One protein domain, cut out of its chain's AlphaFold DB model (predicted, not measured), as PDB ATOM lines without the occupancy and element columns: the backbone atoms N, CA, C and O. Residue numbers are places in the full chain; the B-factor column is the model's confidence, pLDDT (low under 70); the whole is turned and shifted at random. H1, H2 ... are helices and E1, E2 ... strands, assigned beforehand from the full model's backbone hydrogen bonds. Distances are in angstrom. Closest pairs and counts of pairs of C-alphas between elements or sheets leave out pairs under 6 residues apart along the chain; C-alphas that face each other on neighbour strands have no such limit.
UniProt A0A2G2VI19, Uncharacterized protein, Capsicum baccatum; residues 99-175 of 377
ATOM      1  N   LYS A  99     154.981 223.890 118.241       86.81
ATOM      2  CA  LYS A  99     155.417 222.634 117.612       86.81
ATOM      3  C   LYS A  99     156.898 222.684 117.227       86.81
ATOM      4  O   LYS A  99     157.489 223.747 117.095       86.81
ATOM      5  N   ILE A 100     157.521 221.521 117.087       88.19
ATOM      6  CA  ILE A 100     158.912 221.355 116.662       88.19
ATOM      7  C   ILE A 100     158.900 220.478 115.418       88.19
ATOM      8  O   ILE A 100     158.667 219.278 115.503       88.19
ATOM      9  N   GLU A 101     159.159 221.070 114.262       89.12
ATOM     10  CA  GLU A 101     159.281 220.341 113.001       89.12
ATOM     11  C   GLU A 101     160.743 220.395 112.563       89.12
ATOM     12  O   GLU A 101     161.293 221.462 112.323       89.12
ATOM     13  N   LEU A 102     161.407 219.247 112.511       88.75
ATOM     14  CA  LEU A 102     162.782 219.112 112.047       88.75
ATOM     15  C   LEU A 102     162.739 218.366 110.716       88.75
ATOM     16  O   LEU A 102     162.711 217.137 110.702       88.75
ATOM     17  N   LEU A 103     162.646 219.121 109.621       85.19
ATOM     18  CA  LEU A 103     162.406 218.594 108.277       85.19
ATOM     19  C   LEU A 103     163.660 218.705 107.407       85.19
ATOM     20  O   LEU A 103     164.456 219.629 107.577       85.19
ATOM     21  N   ASN A 104     163.805 217.792 106.444       76.12
ATOM     22  CA  ASN A 104     164.846 217.824 105.408       76.12
ATOM     23  C   ASN A 104     166.294 217.888 105.935       76.12
ATOM     24  O   ASN A 104     167.181 218.456 105.293       76.12
ATOM     25  N   LEU A 105     166.571 217.277 107.090       82.25
ATOM     26  CA  LEU A 105     167.905 217.292 107.692       82.25
ATOM     27  C   LEU A 105     168.788 216.171 107.116       82.25
ATOM     28  O   LEU A 105     168.910 215.093 107.690       82.25
ATOM     29  N   GLN A 106     169.431 216.441 105.978       81.88
ATOM     30  CA  GLN A 106     170.179 215.441 105.190       81.88
ATOM     31  C   GLN A 106     171.550 215.034 105.761       81.88
ATOM     32  O   GLN A 106     172.150 214.072 105.291       81.88
ATOM     33  N   LYS A 107     172.107 215.793 106.713       88.19
ATOM     34  CA  LYS A 107     173.448 215.539 107.287       88.19
ATOM     35  C   LYS A 107     173.444 215.371 108.801       88.19
ATOM     36  O   LYS A 107     174.508 215.180 109.396       88.19
ATOM     37  N   ILE A 108     172.271 215.448 109.424       92.25
ATOM     38  CA  ILE A 108     172.175 215.366 110.872       92.25
ATOM     39  C   ILE A 108     172.395 213.925 111.321       92.25
ATOM     40  O   ILE A 108     171.827 212.991 110.759       92.25
ATOM     41  N   LYS A 109     173.236 213.753 112.337       94.19
ATOM     42  CA  LYS A 109     173.532 212.457 112.953       94.19
ATOM     43  C   LYS A 109     173.001 212.365 114.373       94.19
ATOM     44  O   LYS A 109     172.728 211.264 114.836       94.19
ATOM     45  N   SER A 110     172.849 213.495 115.064       95.62
ATOM     46  CA  SER A 110     172.401 213.528 116.455       95.62
ATOM     47  C   SER A 110     171.356 214.611 116.698       95.62
ATOM     48  O   SER A 110     171.551 215.774 116.335       95.62
ATOM     49  N   ILE A 111     170.254 214.222 117.339       94.25
ATOM     50  CA  ILE A 111     169.198 215.118 117.808       94.25
ATOM     51  C   ILE A 111     168.931 214.821 119.282       94.25
ATOM     52  O   ILE A 111     168.650 213.685 119.660       94.25
ATOM     53  N   SER A 112     168.968 215.862 120.110       94.25
ATOM     54  CA  SER A 112     168.571 215.797 121.515       94.25
ATOM     55  C   SER A 112     167.532 216.868 121.810       94.25
ATOM     56  O   SER A 112     167.833 218.058 121.754       94.25
ATOM     57  N   ILE A 113     166.320 216.469 122.177       91.81
ATOM     58  CA  ILE A 113     165.227 217.391 122.492       91.81
ATOM     59  C   ILE A 113     164.731 217.110 123.908       91.81
ATOM     60  O   ILE A 113     164.251 216.022 124.213       91.81
ATOM     61  N   LYS A 114     164.803 218.122 124.769       90.12
ATOM     62  CA  LYS A 114     164.238 218.123 126.116       90.12
ATOM     63  C   LYS A 114     163.225 219.254 126.226       90.12
ATOM     64  O   LYS A 114     163.608 220.418 126.254       90.12
ATOM     65  N   THR A 115     161.941 218.931 126.307       84.56
ATOM     66  CA  THR A 115     160.849 219.910 126.431       84.56
ATOM     67  C   THR A 115     160.043 219.675 127.710       84.56
ATOM     68  O   THR A 115     159.999 218.575 128.254       84.56
ATOM     69  N   THR A 116     159.441 220.742 128.232       75.44
ATOM     70  CA  THR A 116     158.587 220.729 129.435       75.44
ATOM     71  C   THR A 116     157.125 221.040 129.114       75.44
ATOM     72  O   THR A 116     156.340 221.289 130.018       75.44
ATOM     73  N   THR A 117     156.774 221.112 127.832       71.81
ATOM     74  CA  THR A 117     155.427 221.454 127.353       71.81
ATOM     75  C   THR A 117     155.008 220.457 126.276       71.81
ATOM     76  O   THR A 117     155.872 219.883 125.605       71.81
ATOM     77  N   ASN A 118     153.693 220.272 126.115       61.25
ATOM     78  CA  ASN A 118     153.048 219.395 125.131       61.25
ATOM     79  C   ASN A 118     153.277 219.885 123.694       61.25
ATOM     80  O   ASN A 118     152.366 220.394 123.049       61.25
ATOM     81  N   LYS A 119     154.512 219.780 123.203       71.94
ATOM     82  CA  LYS A 119     154.865 220.177 121.841       71.94
ATOM     83  C   LYS A 119     154.788 218.971 120.926       71.94
ATOM     84  O   LYS A 119     155.438 217.964 121.203       71.94
ATOM     85  N   HIS A 120     154.061 219.111 119.823       81.38
ATOM     86  CA  HIS A 120     154.149 218.199 118.683       81.38
ATOM     87  C   HIS A 120     155.554 218.256 118.103       81.38
ATOM     88  O   HIS A 120     155.998 219.321 117.688       81.38
ATOM     89  N   VAL A 121     156.261 217.130 118.113       85.94
ATOM     90  CA  VAL A 121     157.612 217.000 117.578       85.94
ATOM     91  C   VAL A 121     157.567 216.078 116.375       85.94
ATOM     92  O   VAL A 121     157.311 214.888 116.526       85.94
ATOM     93  N   LYS A 122     157.824 216.625 115.188       88.19
ATOM     94  CA  LYS A 122     157.985 215.872 113.945       88.19
ATOM     95  C   LYS A 122     159.456 215.872 113.547       88.19
ATOM     96  O   LYS A 122     160.039 216.944 113.396       88.19
ATOM     97  N   ILE A 123     160.040 214.691 113.361       88.38
ATOM     98  CA  ILE A 123     161.432 214.539 112.913       88.38
ATOM     99  C   ILE A 123     161.468 213.748 111.606       88.38
ATOM    100  O   ILE A 123     160.937 212.638 111.524       88.38
ATOM    101  N   GLU A 124     162.123 214.328 110.605       87.88
ATOM    102  CA  GLU A 124     162.379 213.737 109.295       87.88
ATOM    103  C   GLU A 124     163.873 213.880 108.978       87.88
ATOM    104  O   GLU A 124     164.355 214.935 108.552       87.88
ATOM    105  N   ALA A 125     164.627 212.827 109.304       86.56
ATOM    106  CA  ALA A 125     166.084 212.832 109.286       86.56
ATOM    107  C   ALA A 125     166.619 211.428 108.935       86.56
ATOM    108  O   ALA A 125     166.953 210.645 109.830       86.56
ATOM    109  N   PRO A 126     166.742 211.085 107.639       85.19
ATOM    110  CA  PRO A 126     167.101 209.731 107.210       85.19
ATOM    111  C   PRO A 126     168.514 209.302 107.647       85.19
ATOM    112  O   PRO A 126     168.784 208.108 107.795       85.19
ATOM    113  N   THR A 127     169.415 210.259 107.888       89.56
ATOM    114  CA  THR A 127     170.795 210.024 108.346       89.56
ATOM    115  C   THR A 127     170.954 209.992 109.865       89.56
ATOM    116  O   THR A 127     172.080 209.892 110.348       89.56
ATOM    117  N   LEU A 128     169.863 210.117 110.628       91.38
ATOM    118  CA  LEU A 128     169.918 210.206 112.083       91.38
ATOM    119  C   LEU A 128     170.439 208.902 112.701       91.38
ATOM    120  O   LEU A 128     169.845 207.845 112.504       91.38
ATOM    121  N   GLU A 129     171.514 209.003 113.484       93.25
ATOM    122  CA  GLU A 129     172.144 207.876 114.186       93.25
ATOM    123  C   GLU A 129     171.807 207.880 115.688       93.25
ATOM    124  O   GLU A 129     171.699 206.820 116.303       93.25
ATOM    125  N   HIS A 130     171.595 209.058 116.283       93.69
ATOM    126  CA  HIS A 130     171.332 209.222 117.714       93.69
ATOM    127  C   HIS A 130     170.121 210.123 117.963       93.69
ATOM    128  O   HIS A 130     170.133 211.302 117.597       93.69
ATOM    129  N   LEU A 131     169.113 209.594 118.656       91.38
ATOM    130  CA  LEU A 131     167.936 210.339 119.090       91.38
ATOM    131  C   LEU A 131     167.804 210.270 120.613       91.38
ATOM    132  O   LEU A 131     167.694 209.190 121.184       91.38
ATOM    133  N   SER A 132     167.769 211.432 121.261       91.38
ATOM    134  CA  SER A 132     167.387 211.566 122.668       91.38
ATOM    135  C   SER A 132     166.170 212.479 122.765       91.38
ATOM    136  O   SER A 132     166.203 213.633 122.331       91.38
ATOM    137  N   PHE A 133     165.072 211.962 123.305       88.31
ATOM    138  CA  PHE A 133     163.832 212.701 123.472       88.31
ATOM    139  C   PHE A 133     163.347 212.616 124.914       88.31
ATOM    140  O   PHE A 133     163.127 211.539 125.467       88.31
ATOM    141  N   SER A 134     163.145 213.778 125.528       85.88
ATOM    142  CA  SER A 134     162.547 213.889 126.847       85.88
ATOM    143  C   SER A 134     161.428 214.913 126.846       85.88
ATOM    144  O   SER A 134     161.631 216.077 126.493       85.88
ATOM    145  N   ASN A 135     160.250 214.486 127.284       77.94
ATOM    146  CA  ASN A 135     159.104 215.363 127.439       77.94
ATOM    147  C   ASN A 135     158.406 215.061 128.759       77.94
ATOM    148  O   ASN A 135     158.136 213.908 129.051       77.94
ATOM    149  N   TYR A 136     158.133 216.090 129.556       68.69
ATOM    150  CA  TYR A 136     157.398 215.955 130.819       68.69
ATOM    151  C   TYR A 136     155.878 215.964 130.632       68.69
ATOM    152  O   TYR A 136     155.142 215.721 131.586       68.69
ATOM    153  N   SER A 137     155.408 216.277 129.427       63.66
ATOM    154  CA  SER A 137     153.996 216.401 129.090       63.66
ATOM    155  C   SER A 137     153.717 215.543 127.836       63.66
ATOM    156  O   SER A 137     154.544 215.455 126.937       63.66
ATOM    157  N   SER A 138     152.622 214.793 127.824       54.56
ATOM    158  CA  SER A 138     152.380 213.577 127.029       54.56
ATOM    159  C   SER A 138     152.306 213.688 125.474       54.56
ATOM    160  O   SER A 138     152.218 214.770 124.893       54.56
ATOM    161  N   LYS A 139     152.358 212.503 124.820       59.22
ATOM    162  CA  LYS A 139     151.804 212.041 123.507       59.22
ATOM    163  C   LYS A 139     152.199 212.640 122.147       59.22
ATOM    164  O   LYS A 139     151.473 212.453 121.177       59.22
ATOM    165  N   ASN A 140     153.344 213.297 122.003       67.06
ATOM    166  CA  ASN A 140     153.512 214.189 120.848       67.06
ATOM    167  C   ASN A 140     154.754 213.979 119.963       67.06
ATOM    168  O   ASN A 140     155.047 214.843 119.142       67.06
ATOM    169  N   LEU A 141     155.469 212.855 120.080       75.44
ATOM    170  CA  LEU A 141     156.594 212.544 119.186       75.44
ATOM    171  C   LEU A 141     156.125 211.747 117.959       75.44
ATOM    172  O   LEU A 141     155.591 210.653 118.100       75.44
ATOM    173  N   ASN A 142     156.394 212.271 116.766       76.75
ATOM    174  CA  ASN A 142     156.249 211.585 115.489       76.75
ATOM    175  C   ASN A 142     157.601 211.585 114.760       76.75
ATOM    176  O   ASN A 142     158.116 212.634 114.368       76.75
ATOM    177  N   VAL A 143     158.180 210.404 114.570       74.00
ATOM    178  CA  VAL A 143     159.414 210.233 113.796       74.00
ATOM    179  C   VAL A 143     159.058 209.482 112.524       74.00
ATOM    180  O   VAL A 143     158.621 208.332 112.566       74.00
ATOM    181  N   VAL A 144     159.195 210.158 111.385       69.50
ATOM    182  CA  VAL A 144     158.694 209.640 110.105       69.50
ATOM    183  C   VAL A 144     159.762 208.800 109.411       69.50
ATOM    184  O   VAL A 144     159.478 207.675 108.989       69.50
ATOM    185  N   GLU A 145     160.999 209.302 109.368       71.81
ATOM    186  CA  GLU A 145     162.117 208.681 108.656       71.81
ATOM    187  C   GLU A 145     163.389 208.644 109.513       71.81
ATOM    188  O   GLU A 145     164.045 209.667 109.707       71.81
ATOM    189  N   CYS A 146     163.749 207.455 110.004       75.12
ATOM    190  CA  CYS A 146     164.997 207.193 110.727       75.12
ATOM    191  C   CYS A 146     165.470 205.750 110.466       75.12
ATOM    192  O   CYS A 146     165.125 204.826 111.197       75.12
ATOM    193  N   LYS A 147     166.229 205.539 109.383       80.38
ATOM    194  CA  LYS A 147     166.662 204.191 108.954       80.38
ATOM    195  C   LYS A 147     167.995 203.741 109.565       80.38
ATOM    196  O   LYS A 147     168.290 202.555 109.583       80.38
ATOM    197  N   ASN A 148     168.806 204.692 110.033       84.69
ATOM    198  CA  ASN A 148     170.184 204.469 110.490       84.69
ATOM    199  C   ASN A 148     170.355 204.671 112.005       84.69
ATOM    200  O   ASN A 148     171.458 204.955 112.473       84.69
ATOM    201  N   LEU A 149     169.265 204.584 112.770       88.50
ATOM    202  CA  LEU A 149     169.260 204.915 114.189       88.50
ATOM    203  C   LEU A 149     169.965 203.818 114.998       88.50
ATOM    204  O   LEU A 149     169.497 202.685 115.043       88.50
ATOM    205  N   LYS A 150     171.059 204.173 115.672       90.00
ATOM    206  CA  LYS A 150     171.861 203.277 116.523       90.00
ATOM    207  C   LYS A 150     171.582 203.457 118.007       90.00
ATOM    208  O   LYS A 150     171.702 202.513 118.782       90.00
ATOM    209  N   TYR A 151     171.218 204.673 118.404       89.81
ATOM    210  CA  TYR A 151     170.946 205.035 119.790       89.81
ATOM    211  C   TYR A 151     169.591 205.724 119.905       89.81
ATOM    212  O   TYR A 151     169.363 206.760 119.272       89.81
ATOM    213  N   LEU A 152     168.735 205.189 120.771       88.38
ATOM    214  CA  LEU A 152     167.444 205.768 121.111       88.38
ATOM    215  C   LEU A 152     167.317 205.916 122.626       88.38
ATOM    216  O   LEU A 152     167.400 204.939 123.367       88.38
ATOM    217  N   GLU A 153     167.067 207.137 123.082       88.44
ATOM    218  CA  GLU A 153     166.758 207.441 124.474       88.44
ATOM    219  C   GLU A 153     165.421 208.172 124.581       88.44
ATOM    220  O   GLU A 153     165.245 209.251 124.015       88.44
ATOM    221  N   LEU A 154     164.481 207.590 125.324       85.56
ATOM    222  CA  LEU A 154     163.139 208.120 125.547       85.56
ATOM    223  C   LEU A 154     162.896 208.287 127.049       85.56
ATOM    224  O   LEU A 154     162.789 207.307 127.780       85.56
ATOM    225  N   ASN A 155     162.774 209.531 127.512       82.00
ATOM    226  CA  ASN A 155     162.657 209.850 128.937       82.00
ATOM    227  C   ASN A 155     161.373 210.618 129.264       82.00
ATOM    228  O   ASN A 155     161.209 211.767 128.846       82.00
ATOM    229  N   LYS A 156     160.521 210.039 130.118       73.00
ATOM    230  CA  LYS A 156     159.259 210.620 130.631       73.00
ATOM    231  C   LYS A 156     158.166 210.820 129.570       73.00
ATOM    232  O   LYS A 156     157.162 211.465 129.838       73.00
ATOM    233  N   VAL A 157     158.332 210.221 128.396       66.94
ATOM    234  CA  VAL A 157     157.434 210.364 127.244       66.94
ATOM    235  C   VAL A 157     156.311 209.342 127.342       66.94
ATOM    236  O   VAL A 157     156.604 208.166 127.485       66.94
ATOM    237  N   GLU A 158     155.050 209.763 127.216       63.50
ATOM    238  CA  GLU A 158     153.952 208.839 126.898       63.50
ATOM    239  C   GLU A 158     154.099 208.376 125.454       63.50
ATOM    240  O   GLU A 158     153.858 209.156 124.531       63.50
ATOM    241  N   ILE A 159     154.603 207.154 125.284       62.66
ATOM    242  CA  ILE A 159     154.831 206.532 123.983       62.66
ATOM    243  C   ILE A 159     153.459 206.062 123.487       62.66
ATOM    244  O   ILE A 159     152.860 205.210 124.142       62.66
ATOM    245  N   PRO A 160     152.930 206.618 122.382       60.47
ATOM    246  CA  PRO A 160     151.734 206.074 121.753       60.47
ATOM    247  C   PRO A 160     151.977 204.616 121.358       60.47
ATOM    248  O   PRO A 160     153.075 204.291 120.895       60.47
ATOM    249  N   ASP A 161     150.959 203.769 121.502       61.44
ATOM    250  CA  ASP A 161     151.010 202.381 121.036       61.44
ATOM    251  C   ASP A 161     151.513 202.343 119.577       61.44
ATOM    252  O   ASP A 161     151.047 203.104 118.725       61.44
ATOM    253  N   GLY A 162     152.528 201.519 119.303       64.25
ATOM    254  CA  GLY A 162     153.141 201.389 117.978       64.25
ATOM    255  C   GLY A 162     154.217 202.419 117.606       64.25
ATOM    256  O   GLY A 162     154.899 202.220 116.602       64.25
ATOM    257  N   LEU A 163     154.447 203.503 118.369       69.62
ATOM    258  CA  LEU A 163     155.552 204.436 118.062       69.62
ATOM    259  C   LEU A 163     156.913 203.755 118.240       69.62
ATOM    260  O   LEU A 163     157.803 203.927 117.408       69.62
ATOM    261  N   LEU A 164     157.075 203.006 119.334       71.69
ATOM    262  CA  LEU A 164     158.311 202.280 119.605       71.69
ATOM    263  C   LEU A 164     158.536 201.194 118.549       71.69
ATOM    264  O   LEU A 164     159.618 201.141 117.973       71.69
ATOM    265  N   ASP A 165     157.496 200.432 118.216       70.38
ATOM    266  CA  ASP A 165     157.551 199.392 117.183       70.38
ATOM    267  C   ASP A 165     157.909 199.986 115.821       70.38
ATOM    268  O   ASP A 165     158.742 199.448 115.104       70.38
ATOM    269  N   ASN A 166     157.352 201.147 115.475       71.38
ATOM    270  CA  ASN A 166     157.679 201.877 114.252       71.38
ATOM    271  C   ASN A 166     159.148 202.343 114.230       71.38
ATOM    272  O   ASN A 166     159.804 202.261 113.197       71.38
ATOM    273  N   LEU A 167     159.693 202.802 115.361       73.19
ATOM    274  CA  LEU A 167     161.101 203.208 115.462       73.19
ATOM    275  C   LEU A 167     162.060 202.015 115.374       73.19
ATOM    276  O   LEU A 167     163.077 202.105 114.685       73.19
ATOM    277  N   ILE A 168     161.736 200.918 116.059       70.62
ATOM    278  CA  ILE A 168     162.552 199.699 116.078       70.62
ATOM    279  C   ILE A 168     162.479 198.999 114.716       70.62
ATOM    280  O   ILE A 168     163.514 198.751 114.105       70.62
ATOM    281  N   SER A 169     161.278 198.777 114.173       71.06
ATOM    282  CA  SER A 169     161.087 198.112 112.872       71.06
ATOM    283  C   SER A 169     161.735 198.861 111.708       71.06
ATOM    284  O   SER A 169     162.228 198.240 110.765       71.06
ATOM    285  N   LYS A 170     161.776 200.198 111.760       69.88
ATOM    286  CA  LYS A 170     162.436 201.010 110.728       69.88
ATOM    287  C   LYS A 170     163.954 201.051 110.855       69.88
ATOM    288  O   LYS A 170     164.604 201.418 109.875       69.88
ATOM    289  N   SER A 171     164.514 200.710 112.016       71.94
ATOM    290  CA  SER A 171     165.949 200.815 112.271       71.94
ATOM    291  C   SER A 171     166.572 199.468 112.609       71.94
ATOM    292  O   SER A 171     166.700 199.076 113.767       71.94
ATOM    293  N   GLN A 172     167.063 198.788 111.574       73.81
ATOM    294  CA  GLN A 172     167.768 197.508 111.701       73.81
ATOM    295  C   GLN A 172     169.112 197.623 112.445       73.81
ATOM    296  O   GLN A 172     169.683 196.615 112.841       73.81
ATOM    297  N   PHE A 173     169.616 198.844 112.652       77.75
ATOM    298  CA  PHE A 173     170.912 199.117 113.281       77.75
ATOM    299  C   PHE A 173     170.802 199.579 114.738       77.75
ATOM    300  O   PHE A 173     171.774 200.105 115.277       77.75
ATOM    301  N   LEU A 174     169.629 199.464 115.366       82.56
ATOM    302  CA  LEU A 174     169.449 199.942 116.732       82.56
ATOM    303  C   LEU A 174     170.225 199.059 117.717       82.56
ATOM    304  O   LEU A 174     169.842 197.926 117.979       82.56
ATOM    305  N   GLU A 175     171.296 199.608 118.291       85.62
ATOM    306  CA  GLU A 175     172.184 198.909 119.227       85.62
ATOM    307  C   GLU A 175     171.864 199.256 120.686       85.62
ATOM    308  O   GLU A 175     172.002 198.420 121.580       85.62
TER     309      GLU A 175
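Overview. This is residues 99 to 175 of the 377 residues of an uncharacterized protein of Capsicum baccatum (UniProt A0A2G2VI19). What shape does the printed part make? The chain is wound in stacked turns, a short solenoid with two walls: E1, E3 and E5 lie side by side in one wall and E2, E4 and E6 in the wall opposite, and H1 continues the first wall beyond E5 at one end of the stack. What are its parts? The 77 printed residues hold six named strands and then one named helix, in the order E1 E2 E3 E4 E5 E6 H1; the class is mixed, helices and strands. The sheets, in the orders E1 E3 E5 and E2 E4 E6, are each parallel throughout. How large is it? It is compact, with a radius of gyration of the C-alphas of 11.4 A, and rounded, with spans of 28 by 23 by 16 A.

Along the chain. Where do the first strands lie? E1 is residues 99 to 102, 9.9 A long, and begins with C-alpha 99 at (155.417, 222.634, 117.612). E2 is residues 110 to 115, 16.5 A long, and E3 is residues 120 to 124, 13.3 A. What follows them? E4 is residues 130 to 135, 16.8 A; E5 is residues 141 to 145, 12.5 A; E6 is residues 151 to 155, 13.2 A, beginning with C-alpha 151 at (170.946, 205.035, 119.790). Where is the helix? H1 is residues 163 to 170, 10.6 A long, and ends with C-alpha 170 at (162.436, 201.010, 110.728).

Arrangement. How is the sheet E1 E3 E5 paired? E1 and E3 are parallel at 7 degrees, with N 100 and O 120 within hydrogen-bond range at 2.7 A. E3 and E5 are parallel at 13 degrees, with N 142 and O 121 at 2.8 A. How is the sheet E2 E4 E6 paired? E2 and E4 are parallel at 3 degrees, with N 113 and O 132 at 2.8 A. E4 and E6 are parallel at 5 degrees, with N 133 and O 153 at 2.8 A. Which strands stay apart? Among them are E1 and E2, and E4 and E5 only just, their closest C-alphas 8.4 A from each other. Where does H1 sit? It is on the sheet E1 E3 E5 but only grazes it, with residues 163 to 170; the closest C-alphas of E5 and H1 are those of Val 143 and Leu 167, 7.4 A apart. In H1 every O i to N i+4 pair is within hydrogen-bond range.

Size, cuts and confidence. How far does it reach? The two C-alphas farthest apart are those of Thr 117 and Gln 172, at 31.2 A. Is it continuous? The printed part has no cut; the links from E2 to E3, E3 to E4, E4 to E5 and E5 to E6 are tight, and those from E1 to E2 and E6 to H1 are short. Where is confidence low? The mean pLDDT of the printed part is 79.7, and residue 118, residues 136 to 140, residue 144, residues 157 to 163 and residue 170 are under 70.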